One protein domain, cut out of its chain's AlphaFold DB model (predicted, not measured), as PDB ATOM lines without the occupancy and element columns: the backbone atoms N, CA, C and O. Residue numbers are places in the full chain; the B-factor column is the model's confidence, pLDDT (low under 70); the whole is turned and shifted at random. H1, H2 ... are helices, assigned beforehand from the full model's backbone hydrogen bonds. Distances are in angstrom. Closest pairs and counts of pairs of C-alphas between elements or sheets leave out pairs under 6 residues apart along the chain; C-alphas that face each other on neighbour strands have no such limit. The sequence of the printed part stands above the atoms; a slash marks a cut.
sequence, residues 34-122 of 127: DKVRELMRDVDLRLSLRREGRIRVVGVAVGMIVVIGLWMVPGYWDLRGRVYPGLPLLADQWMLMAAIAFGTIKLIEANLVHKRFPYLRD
ATOM      1  N   ASP A  34     214.259 476.760 465.524       79.88
ATOM      2  CA  ASP A  34     213.799 475.372 465.575       79.88
ATOM      3  C   ASP A  34     214.964 474.371 465.557       79.88
ATOM      4  O   ASP A  34     214.925 473.362 466.266       79.88
ATOM      5  N   LYS A  35     216.051 474.675 464.832       81.31
ATOM      6  CA  LYS A  35     217.242 473.810 464.788       81.31
ATOM      7  C   LYS A  35     217.953 473.752 466.134       81.31
ATOM      8  O   LYS A  35     218.464 472.704 466.528       81.31
ATOM      9  N   VAL A  36     217.995 474.872 466.853       80.31
ATOM     10  CA  VAL A  36     218.633 474.945 468.171       80.31
ATOM     11  C   VAL A  36     217.756 474.244 469.209       80.31
ATOM     12  O   VAL A  36     218.281 473.523 470.059       80.31
ATOM     13  N   ARG A  37     216.424 474.365 469.118       79.69
ATOM     14  CA  ARG A  37     215.492 473.592 469.959       79.69
ATOM     15  C   ARG A  37     215.652 472.088 469.761       79.69
ATOM     16  O   ARG A  37     215.705 471.347 470.744       79.69
ATOM     17  N   GLU A  38     215.760 471.637 468.514       80.56
ATOM     18  CA  GLU A  38     215.983 470.225 468.198       80.56
ATOM     19  C   GLU A  38     217.334 469.734 468.743       80.56
ATOM     20  O   GLU A  38     217.398 468.678 469.378       80.56
ATOM     21  N   LEU A  39     218.389 470.544 468.614       82.75
ATOM     22  CA  LEU A  39     219.702 470.239 469.180       82.75
ATOM     23  C   LEU A  39     219.664 470.139 470.714       82.75
ATOM     24  O   LEU A  39     220.201 469.188 471.281       82.75
ATOM     25  N   MET A  40     219.009 471.082 471.399       80.31
ATOM     26  CA  MET A  40     218.835 471.030 472.856       80.31
ATOM     27  C   MET A  40     218.089 469.762 473.283       80.31
ATOM     28  O   MET A  40     218.453 469.144 474.285       80.31
ATOM     29  N   ARG A  41     217.086 469.338 472.503       80.25
ATOM     30  CA  ARG A  41     216.322 468.111 472.752       80.25
ATOM     31  C   ARG A  41     217.182 466.857 472.614       80.25
ATOM     32  O   ARG A  41     217.098 465.985 473.477       80.25
ATOM     33  N   ASP A  42     218.015 466.767 471.578       83.81
ATOM     34  CA  ASP A  42     218.942 465.640 471.398       83.81
ATOM     35  C   ASP A  42     219.991 465.601 472.524       83.81
ATOM     36  O   ASP A  42     220.261 464.548 473.102       83.81
ATOM     37  N   VAL A  43     220.526 466.758 472.927       82.12
ATOM     38  CA  VAL A  43     221.460 466.848 474.062       82.12
ATOM     39  C   VAL A  43     220.807 466.366 475.358       82.12
ATOM     40  O   VAL A  43     221.399 465.541 476.061       82.12
ATOM     41  N   ASP A  44     219.592 466.820 475.667       80.25
ATOM     42  CA  ASP A  44     218.873 466.381 476.867       80.25
ATOM     43  C   ASP A  44     218.562 464.881 476.829       80.25
ATOM     44  O   ASP A  44     218.719 464.200 477.843       80.25
ATOM     45  N   LEU A  45     218.201 464.343 475.660       80.69
ATOM     46  CA  LEU A  45     217.916 462.921 475.479       80.69
ATOM     47  C   LEU A  45     219.177 462.059 475.642       80.69
ATOM     48  O   LEU A  45     219.165 461.036 476.323       80.69
ATOM     49  N   ARG A  46     220.318 462.487 475.098       82.94
ATOM     50  CA  ARG A  46     221.600 461.793 475.309       82.94
ATOM     51  C   ARG A  46     222.034 461.842 476.769       82.94
ATOM     52  O   ARG A  46     222.554 460.853 477.294       82.94
ATOM     53  N   LEU A  47     221.841 462.981 477.435       80.12
ATOM     54  CA  LEU A  47     222.144 463.129 478.856       80.12
ATOM     55  C   LEU A  47     221.219 462.263 479.717       80.12
ATOM     56  O   LEU A  47     221.710 461.632 480.656       80.12
ATOM     57  N   SER A  48     219.926 462.180 479.393       76.31
ATOM     58  CA  SER A  48     218.981 461.320 480.109       76.31
ATOM     59  C   SER A  48     219.337 459.848 479.933       76.31
ATOM     60  O   SER A  48     219.478 459.152 480.933       76.31
ATOM     61  N   LEU A  49     219.626 459.395 478.709       79.06
ATOM     62  CA  LEU A  49     220.023 458.011 478.432       79.06
ATOM     63  C   LEU A  49     221.311 457.610 479.168       79.06
ATOM     64  O   LEU A  49     221.383 456.538 479.773       79.06
ATOM     65  N   ARG A  50     222.332 458.479 479.176       80.81
ATOM     66  CA  ARG A  50     223.576 458.227 479.929       80.81
ATOM     67  C   ARG A  50     223.329 458.144 481.436       80.81
ATOM     68  O   ARG A  50     223.953 457.325 482.114       80.81
ATOM     69  N   ARG A  51     222.442 458.991 481.967       77.12
ATOM     70  CA  ARG A  51     222.065 458.970 483.386       77.12
ATOM     71  C   ARG A  51     221.268 457.715 483.718       77.12
ATOM     72  O   ARG A  51     221.653 457.028 484.653       77.12
ATOM     73  N   GLU A  52     220.256 457.360 482.932       78.12
ATOM     74  CA  GLU A  52     219.475 456.129 483.107       78.12
ATOM     75  C   GLU A  52     220.369 454.888 483.148       78.12
ATOM     76  O   GLU A  52     220.231 454.065 484.051       78.12
ATOM     77  N   GLY A  53     221.342 454.787 482.235       80.44
ATOM     78  CA  GLY A  53     222.320 453.698 482.248       80.44
ATOM     79  C   GLY A  53     223.091 453.623 483.569       80.44
ATOM     80  O   GLY A  53     223.190 452.557 484.174       80.44
ATOM     81  N   ARG A  54     223.579 454.764 484.072       81.62
ATOM     82  CA  ARG A  54     224.294 454.831 485.355       81.62
ATOM     83  C   ARG A  54     223.391 454.487 486.544       81.62
ATOM     84  O   ARG A  54     223.817 453.742 487.418       81.62
ATOM     85  N   ILE A  55     222.158 454.992 486.569       79.25
ATOM     86  CA  ILE A  55     221.184 454.737 487.642       79.25
ATOM     87  C   ILE A  55     220.846 453.246 487.706       79.25
ATOM     88  O   ILE A  55     220.844 452.671 488.792       79.25
ATOM     89  N   ARG A  56     220.644 452.596 486.554       80.69
ATOM     90  CA  ARG A  56     220.422 451.144 486.487       80.69
ATOM     91  C   ARG A  56     221.605 450.364 487.050       80.69
ATOM     92  O   ARG A  56     221.398 449.483 487.876       80.69
ATOM     93  N   VAL A  57     222.835 450.707 486.658       84.56
ATOM     94  CA  VAL A  57     224.047 450.045 487.175       84.56
ATOM     95  C   VAL A  57     224.159 450.202 488.694       84.56
ATOM     96  O   VAL A  57     224.424 449.223 489.387       84.56
ATOM     97  N   VAL A  58     223.905 451.404 489.220       83.12
ATOM     98  CA  VAL A  58     223.912 451.659 490.670       83.12
ATOM     99  C   VAL A  58     222.827 450.846 491.378       83.12
ATOM    100  O   VAL A  58     223.122 450.201 492.379       83.12
ATOM    101  N   GLY A  59     221.600 450.817 490.849       79.31
ATOM    102  CA  GLY A  59     220.504 450.036 491.427       79.31
ATOM    103  C   GLY A  59     220.810 448.536 491.484       79.31
ATOM    104  O   GLY A  59     220.583 447.898 492.512       79.31
ATOM    105  N   VAL A  60     221.406 447.982 490.420       81.25
ATOM    106  CA  VAL A  60     221.853 446.578 490.384       81.25
ATOM    107  C   VAL A  60     222.959 446.322 491.410       81.25
ATOM    108  O   VAL A  60     222.876 445.350 492.163       81.25
ATOM    109  N   ALA A  61     223.966 447.198 491.487       84.94
ATOM    110  CA  ALA A  61     225.068 447.058 492.438       84.94
ATOM    111  C   ALA A  61     224.579 447.094 493.894       84.94
ATOM    112  O   ALA A  61     224.968 446.247 494.697       84.94
ATOM    113  N   VAL A  62     223.677 448.023 494.230       86.38
ATOM    114  CA  VAL A  62     223.084 448.111 495.574       86.38
ATOM    115  C   VAL A  62     222.268 446.858 495.894       86.38
ATOM    116  O   VAL A  62     222.438 446.286 496.969       86.38
ATOM    117  N   GLY A  63     221.437 446.385 494.959       79.88
ATOM    118  CA  GLY A  63     220.677 445.144 495.130       79.88
ATOM    119  C   GLY A  63     221.576 443.936 495.415       79.88
ATOM    120  O   GLY A  63     221.308 443.176 496.345       79.88
ATOM    121  N   MET A  64     222.684 443.796 494.677       83.25
ATOM    122  CA  MET A  64     223.668 442.736 494.920       83.25
ATOM    123  C   MET A  64     224.314 442.836 496.304       83.25
ATOM    124  O   MET A  64     224.399 441.829 497.003       83.25
ATOM    125  N   ILE A  65     224.749 444.031 496.716       86.94
ATOM    126  CA  ILE A  65     225.394 444.243 498.021       86.94
ATOM    127  C   ILE A  65     224.460 443.828 499.159       86.94
ATOM    128  O   ILE A  65     224.891 443.139 500.080       86.94
ATOM    129  N   VAL A  66     223.178 444.199 499.085       84.12
ATOM    130  CA  VAL A  66     222.202 443.845 500.124       84.12
ATOM    131  C   VAL A  66     221.993 442.333 500.196       84.12
ATOM    132  O   VAL A  66     222.015 441.772 501.291       84.12
ATOM    133  N   VAL A  67     221.847 441.650 499.054       79.31
ATOM    134  CA  VAL A  67     221.682 440.186 499.035       79.31
ATOM    135  C   VAL A  67     222.911 439.470 499.585       79.31
ATOM    136  O   VAL A  67     222.766 438.574 500.414       79.31
ATOM    137  N   ILE A  68     224.114 439.876 499.170       82.69
ATOM    138  CA  ILE A  68     225.367 439.303 499.680       82.69
ATOM    139  C   ILE A  68     225.500 439.566 501.186       82.69
ATOM    140  O   ILE A  68     225.881 438.671 501.938       82.69
ATOM    141  N   GLY A  69     225.137 440.766 501.646       83.19
ATOM    142  CA  GLY A  69     225.132 441.115 503.064       83.19
ATOM    143  C   GLY A  69     224.210 440.213 503.883       83.19
ATOM    144  O   GLY A  69     224.636 439.665 504.895       83.19
ATOM    145  N   LEU A  70     222.982 439.981 503.410       76.94
ATOM    146  CA  LEU A  70     222.022 439.065 504.041       76.94
ATOM    147  C   LEU A  70     222.543 437.624 504.113       76.94
ATOM    148  O   LEU A  70     222.316 436.942 505.109       76.94
ATOM    149  N   TRP A  71     223.281 437.169 503.097       78.94
ATOM    150  CA  TRP A  71     223.913 435.843 503.093       78.94
ATOM    151  C   TRP A  71     224.987 435.669 504.168       78.94
ATOM    152  O   TRP A  71     225.182 434.552 504.650       78.94
ATOM    153  N   MET A  72     225.675 436.751 504.536       80.19
ATOM    154  CA  MET A  72     226.742 436.739 505.540       80.19
ATOM    155  C   MET A  72     226.215 436.803 506.980       80.19
ATOM    156  O   MET A  72     226.996 436.616 507.910       80.19
ATOM    157  N   VAL A  73     224.918 437.065 507.196       80.50
ATOM    158  CA  VAL A  73     224.340 437.143 508.545       80.50
ATOM    159  C   VAL A  73     224.200 435.730 509.134       80.50
ATOM    160  O   VAL A  73     223.399 434.929 508.632       80.50
ATOM    161  N   PRO A  74     224.926 435.399 510.219       71.69
ATOM    162  CA  PRO A  74     224.776 434.107 510.874       71.69
ATOM    163  C   PRO A  74     223.355 433.971 511.436       71.69
ATOM    164  O   PRO A  74     222.837 434.876 512.085       71.69
ATOM    165  N   GLY A  75     222.703 432.842 511.155       70.81
ATOM    166  CA  GLY A  75     221.314 432.580 511.552       70.81
ATOM    167  C   GLY A  75     220.257 432.977 510.517       70.81
ATOM    168  O   GLY A  75     219.123 432.525 510.636       70.81
ATOM    169  N   TYR A  76     220.612 433.715 509.457       72.94
ATOM    170  CA  TYR A  76     219.679 434.025 508.365       72.94
ATOM    171  C   TYR A  76     219.109 432.755 507.722       72.94
ATOM    172  O   TYR A  76     217.900 432.627 507.538       72.94
ATOM    173  N   TRP A  77     219.975 431.779 507.453       71.56
ATOM    174  CA  TRP A  77     219.599 430.490 506.873       71.56
ATOM    175  C   TRP A  77     218.684 429.659 507.775       71.56
ATOM    176  O   TRP A  77     217.717 429.074 507.290       71.56
ATOM    177  N   ASP A  78     218.951 429.653 509.083       72.88
ATOM    178  CA  ASP A  78     218.168 428.889 510.060       72.88
ATOM    179  C   ASP A  78     216.785 429.523 510.289       72.88
ATOM    180  O   ASP A  78     215.763 428.837 510.288       72.88
ATOM    181  N   LEU A  79     216.720 430.859 510.379       72.31
ATOM    182  CA  LEU A  79     215.456 431.590 510.504       72.31
ATOM    183  C   LEU A  79     214.570 431.386 509.264       72.31
ATOM    184  O   LEU A  79     213.369 431.153 509.374       72.31
ATOM    185  N   ARG A  80     215.168 431.429 508.071       70.00
ATOM    186  CA  ARG A  80     214.443 431.304 506.800       70.00
ATOM    187  C   ARG A  80     213.913 429.889 506.571       70.00
ATOM    188  O   ARG A  80     212.791 429.747 506.095       70.00
ATOM    189  N   GLY A  81     214.671 428.866 506.974       70.94
ATOM    190  CA  GLY A  81     214.228 427.469 506.942       70.94
ATOM    191  C   GLY A  81     213.022 427.187 507.845       70.94
ATOM    192  O   GLY A  81     212.202 426.335 507.511       70.94
ATOM    193  N   ARG A  82     212.867 427.932 508.950       74.75
ATOM    194  CA  ARG A  82     211.711 427.809 509.855       74.75
ATOM    195  C   ARG A  82     210.496 428.625 509.418       74.75
ATOM    196  O   ARG A  82     209.377 428.159 509.594       74.75
ATOM    197  N   VAL A  83     210.701 429.832 508.888       70.75
ATOM    198  CA  VAL A  83     209.597 430.753 508.549       70.75
ATOM    199  C   VAL A  83     209.012 430.471 507.158       70.75
ATOM    200  O   VAL A  83     207.807 430.612 506.973       70.75
ATOM    201  N   TYR A  84     209.827 430.023 506.194       66.06
ATOM    202  CA  TYR A  84     209.391 429.764 504.815       66.06
ATOM    203  C   TYR A  84     209.842 428.385 504.301       66.06
ATOM    204  O   TYR A  84     210.607 428.300 503.332       66.06
ATOM    205  N   PRO A  85     209.382 427.282 504.920       62.53
ATOM    206  CA  PRO A  85     209.710 425.942 504.456       62.53
ATOM    207  C   PRO A  85     209.055 425.691 503.087       62.53
ATOM    208  O   PRO A  85     207.845 425.513 502.988       62.53
ATOM    209  N   GLY A  86     209.854 425.694 502.018       59.62
ATOM    210  CA  GLY A  86     209.413 425.303 500.672       59.62
ATOM    211  C   GLY A  86     209.294 426.426 499.640       59.62
ATOM    212  O   GLY A  86     208.993 426.133 498.483       59.62
ATOM    213  N   LEU A  87     209.575 427.688 499.991       62.28
ATOM    214  CA  LEU A  87     209.736 428.715 498.957       62.28
ATOM    215  C   LEU A  87     211.022 428.433 498.162       62.28
ATOM    216  O   LEU A  87     212.074 428.220 498.774       62.28
ATOM    217  N   PRO A  88     210.981 428.433 496.814       61.00
ATOM    218  CA  PRO A  88     212.179 428.221 496.021       61.00
ATOM    219  C   PRO A  88     213.184 429.329 496.344       61.00
ATOM    220  O   PRO A  88     212.934 430.503 496.073       61.00
ATOM    221  N   LEU A  89     214.319 428.919 496.922       63.25
ATOM    222  CA  LEU A  89     215.435 429.737 497.428       63.25
ATOM    223  C   LEU A  89     215.799 430.946 496.554       63.25
ATOM    224  O   LEU A  89     216.229 431.981 497.060       63.25
ATOM    225  N   LEU A  90     215.622 430.796 495.244       66.69
ATOM    226  CA  LEU A  90     215.974 431.775 494.229       66.69
ATOM    227  C   LEU A  90     214.889 432.844 494.033       66.69
ATOM    228  O   LEU A  90     215.223 434.013 493.879       66.69
ATOM    229  N   ALA A  91     213.598 432.492 494.058       73.56
ATOM    230  CA  ALA A  91     212.524 433.416 493.673       73.56
ATOM    231  C   ALA A  91     212.381 434.596 494.648       73.56
ATOM    232  O   ALA A  91     212.247 435.740 494.220       73.56
ATOM    233  N   ASP A  92     212.480 434.327 495.951       73.31
ATOM    234  CA  ASP A  92     212.437 435.362 496.991       73.31
ATOM    235  C   ASP A  92     213.644 436.315 496.895       73.31
ATOM    236  O   ASP A  92     213.516 437.527 497.044       73.31
ATOM    237  N   GLN A  93     214.824 435.790 496.544       73.44
ATOM    238  CA  GLN A  93     216.014 436.617 496.320       73.44
ATOM    239  C   GLN A  93     215.865 437.516 495.092       73.44
ATOM    240  O   GLN A  93     216.192 438.699 495.169       73.44
ATOM    241  N   TRP A  94     215.326 436.995 493.986       79.56
ATOM    242  CA  TRP A  94     215.043 437.805 492.801       79.56
ATOM    243  C   TRP A  94     214.006 438.893 493.085       79.56
ATOM    244  O   TRP A  94     214.196 440.030 492.655       79.56
ATOM    245  N   MET A  95     212.952 438.585 493.850       81.94
ATOM    246  CA  MET A  95     211.961 439.585 494.256       81.94
ATOM    247  C   MET A  95     212.564 440.661 495.157       81.94
ATOM    248  O   MET A  95     212.314 441.844 494.931       81.94
ATOM    249  N   LEU A  96     213.400 440.284 496.126       80.69
ATOM    250  CA  LEU A  96     214.084 441.239 496.992       80.69
ATOM    251  C   LEU A  96     215.041 442.139 496.196       80.69
ATOM    252  O   LEU A  96     215.023 443.357 496.365       80.69
ATOM    253  N   MET A  97     215.834 441.563 495.284       78.69
ATOM    254  CA  MET A  97     216.704 442.336 494.391       78.69
ATOM    255  C   MET A  97     215.906 443.304 493.529       78.69
ATOM    256  O   MET A  97     216.283 444.468 493.426       78.69
ATOM    257  N   ALA A  98     214.804 442.840 492.934       81.25
ATOM    258  CA  ALA A  98     213.932 443.683 492.134       81.25
ATOM    259  C   ALA A  98     213.353 444.820 492.983       81.25
ATOM    260  O   ALA A  98     213.461 445.976 492.589       81.25
ATOM    261  N   ALA A  99     212.818 444.529 494.171       85.50
ATOM    262  CA  ALA A  99     212.255 445.536 495.068       85.50
ATOM    263  C   ALA A  99     213.286 446.609 495.460       85.50
ATOM    264  O   ALA A  99     212.989 447.802 495.398       85.50
ATOM    265  N   ILE A 100     214.516 446.206 495.794       82.81
ATOM    266  CA  ILE A 100     215.603 447.135 496.134       82.81
ATOM    267  C   ILE A 100     216.040 447.939 494.905       82.81
ATOM    268  O   ILE A 100     216.220 449.154 494.997       82.81
ATOM    269  N   ALA A 101     216.179 447.301 493.742       77.06
ATOM    270  CA  ALA A 101     216.533 447.980 492.499       77.06
ATOM    271  C   ALA A 101     215.463 449.014 492.103       77.06
ATOM    272  O   ALA A 101     215.791 450.161 491.815       77.06
ATOM    273  N   PHE A 102     214.179 448.661 492.167       84.31
ATOM    274  CA  PHE A 102     213.084 449.597 491.906       84.31
ATOM    275  C   PHE A 102     213.042 450.733 492.931       84.31
ATOM    276  O   PHE A 102     212.902 451.894 492.545       84.31
ATOM    277  N   GLY A 103     213.205 450.422 494.219       84.00
ATOM    278  CA  GLY A 103     213.242 451.422 495.284       84.00
ATOM    279  C   GLY A 103     214.390 452.416 495.107       84.00
ATOM    280  O   GLY A 103     214.179 453.624 495.185       84.00
ATOM    281  N   THR A 104     215.591 451.928 494.793       80.38
ATOM    282  CA  THR A 104     216.767 452.778 494.547       80.38
ATOM    283  C   THR A 104     216.613 453.625 493.291       80.38
ATOM    284  O   THR A 104     216.885 454.821 493.351       80.38
ATOM    285  N   ILE A 105     216.110 453.064 492.185       80.31
ATOM    286  CA  ILE A 105     215.805 453.836 490.971       80.31
ATOM    287  C   ILE A 105     214.817 454.957 491.298       80.31
ATOM    288  O   ILE A 105     215.089 456.110 490.977       80.31
ATOM    289  N   LYS A 106     213.718 454.654 492.000       80.50
ATOM    290  CA  LYS A 106     212.719 455.660 492.386       80.50
ATOM    291  C   LYS A 106     213.286 456.748 493.289       80.50
ATOM    292  O   LYS A 106     212.979 457.921 493.092       80.50
ATOM    293  N   LEU A 107     214.122 456.377 494.255       80.69
ATOM    294  CA  LEU A 107     214.739 457.323 495.182       80.69
ATOM    295  C   LEU A 107     215.750 458.240 494.477       80.69
ATOM    296  O   LEU A 107     215.843 459.428 494.786       80.69
ATOM    297  N   ILE A 108     216.486 457.696 493.507       76.75
ATOM    298  CA  ILE A 108     217.427 458.447 492.675       76.75
ATOM    299  C   ILE A 108     216.671 459.362 491.708       76.75
ATOM    300  O   ILE A 108     217.014 460.537 491.596       76.75
ATOM    301  N   GLU A 109     215.620 458.869 491.051       74.56
ATOM    302  CA  GLU A 109     214.773 459.676 490.169       74.56
ATOM    303  C   GLU A 109     214.162 460.872 490.906       74.56
ATOM    304  O   GLU A 109     214.222 461.996 490.410       74.56
ATOM    305  N   ALA A 110     213.628 460.641 492.108       73.88
ATOM    306  CA  ALA A 110     212.999 461.680 492.916       73.88
ATOM    307  C   ALA A 110     213.976 462.791 493.341       73.88
ATOM    308  O   ALA A 110     213.576 463.949 493.415       73.88
ATOM    309  N   ASN A 111     215.248 462.459 493.594       68.62
ATOM    310  CA  ASN A 111     216.224 463.412 494.133       68.62
ATOM    311  C   ASN A 111     217.168 464.032 493.088       68.62
ATOM    312  O   ASN A 111     217.712 465.106 493.334       68.62
ATOM    313  N   LEU A 112     217.410 463.388 491.939       63.03
ATOM    314  CA  LEU A 112     218.504 463.768 491.024       63.03
ATOM    315  C   LEU A 112     218.057 464.175 489.614       63.03
ATOM    316  O   LEU A 112     218.888 464.630 488.822       63.03
ATOM    317  N   VAL A 113     216.770 464.062 489.267       61.19
ATOM    318  CA  VAL A 113     216.287 464.415 487.920       61.19
ATOM    319  C   VAL A 113     215.993 465.912 487.835       61.19
ATOM    320  O   VAL A 113     214.859 466.354 487.688       61.19
ATOM    321  N   HIS A 114     217.051 466.718 487.902       64.44
ATOM    322  CA  HIS A 114     217.002 468.081 487.384       64.44
ATOM    323  C   HIS A 114     217.286 468.027 485.878       64.44
ATOM    324  O   HIS A 114     218.372 467.615 485.439       64.44
ATOM    325  N   LYS A 115     216.274 468.388 485.079       66.62
ATOM    326  CA  LYS A 115     216.423 468.593 483.632       66.62
ATOM    327  C   LYS A 115     217.337 469.791 483.397       66.62
ATOM    328  O   LYS A 115     217.219 470.785 484.108       66.62
ATOM    329  N   ARG A 116     218.240 469.697 482.416       72.56
ATOM    330  CA  ARG A 116     219.145 470.809 482.091       72.56
ATOM    331  C   ARG A 116     218.379 471.960 481.440       72.56
ATOM    332  O   ARG A 116     218.690 473.108 481.731       72.56
ATOM    333  N   PHE A 117     217.343 471.661 480.656       74.88
ATOM    334  CA  PHE A 117     216.466 472.671 480.071       74.88
ATOM    335  C   PHE A 117     215.010 472.501 480.557       74.88
ATOM    336  O   PHE A 117     214.182 471.899 479.871       74.88
ATOM    337  N   PRO A 118     214.661 472.992 481.761       69.25
ATOM    338  CA  PRO A 118     213.333 472.771 482.348       69.25
ATOM    339  C   PRO A 118     212.195 473.408 481.531       69.25
ATOM    340  O   PRO A 118     211.125 472.819 481.413       69.25
ATOM    341  N   TYR A 119     212.467 474.550 480.898       71.19
ATOM    342  CA  TYR A 119     211.505 475.363 480.148       71.19
ATOM    343  C   TYR A 119     211.119 474.805 478.772       71.19
ATOM    344  O   TYR A 119     210.113 475.220 478.210       71.19
ATOM    345  N   LEU A 120     211.875 473.851 478.211       67.25
ATOM    346  CA  LEU A 120     211.508 473.208 476.937       67.25
ATOM    347  C   LEU A 120     210.214 472.381 477.050       67.25
ATOM    348  O   LEU A 120     209.655 471.949 476.045       67.25
ATOM    349  N   ARG A 121     209.751 472.119 478.277       58.91
ATOM    350  CA  ARG A 121     208.518 471.383 478.558       58.91
ATOM    351  C   ARG A 121     207.283 472.288 478.577       58.91
ATOM    352  O   ARG A 121     206.196 471.798 478.285       58.91
ATOM    353  N   ASP A 122     207.464 473.569 478.891       53.88
ATOM    354  CA  ASP A 122     206.374 474.539 479.034       53.88
ATOM    355  C   ASP A 122     205.806 474.928 477.660       53.88
ATOM    356  O   ASP A 122     204.589 475.005 477.491       53.88
TER     357      ASP A 122
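This is residues 34 to 122 of the 127 residues of an uncharacterized protein of Deltaproteobacteria bacterium (UniProt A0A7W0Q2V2). One long helix, H1, runs nearly the whole length of a thin rod; past the last residues of H1 the backbone turns through the short crosswise helix H2 and folds back as H3, which crosses the later half of H1 as a slanting X. Beyond H3 the chain runs on toward the beginning of H1, where the small helix H4 comes near it. The printed part has 89 residues, with four named helices in the order H1, H2, H3, H4 and no named strand; the class is all helix. The whole is extended, with a radius of gyration of the C-alphas of 19.8 A, and the C-alphas span 65 by 20 by 17 A.

H1, residues 34 to 72, and H2, residues 76 to 83, are joined by a tight link of 3 residues and are close but not clearly touching. Their closest C-alphas, those of Leu 70 and Tyr 76, are 7.0 A apart, and their lines are about perpendicular, at 83 degrees. A tight link of 5 residues leads from H2 to H3, residues 89 to 112, but these two helices are apart. H3 touches H1, which meets it with residues 55 to 67 alone; the closest C-alphas, those of Gly 59 and Ala 101, are 4.6 A apart. H1 and H3 run opposite ways at a steep tilt of 41 degrees. After another tight link of 5 residues comes H4, residues 118 to 121, which is apart from H2 and H3 and only just apart from H1, with the closest C-alphas 8.0 A apart. Every O i to N i+4 pair is within hydrogen-bond range in H1 and H2, and 19 of 20 are in H3. H4 is too short for such a pair; its one O i to N i+3 pair is within range.

H1 begins at C-alpha 34, (213.799, 475.372, 465.575), and ends at C-alpha 72, (226.742, 436.739, 505.540), 57.1 A away. H2 measures 10.6 A from C-alpha 76 to C-alpha 83. H3 measures 34.8 A from C-alpha 89, (215.435, 429.737, 497.428), to C-alpha 112. H4 measures 6.3 A and ends at C-alpha 121, (208.518, 471.383, 478.558).

The C-alphas of Asp 34 and Arg 82, the two farthest apart, are 65.0 A apart, while those of Asp 34 and Asp 122 are 15.4 A apart. Residues 68 to 79 stand free, of which 68 to 72 belong to H1 and 76 to 79 to H2, and so do residues 82 to 88. The printed part has no cut and no long link. The mean pLDDT of the printed part is 76.2; it is under 70 at residues 84 to 90, 111 to 115, 118 and 120 to 122.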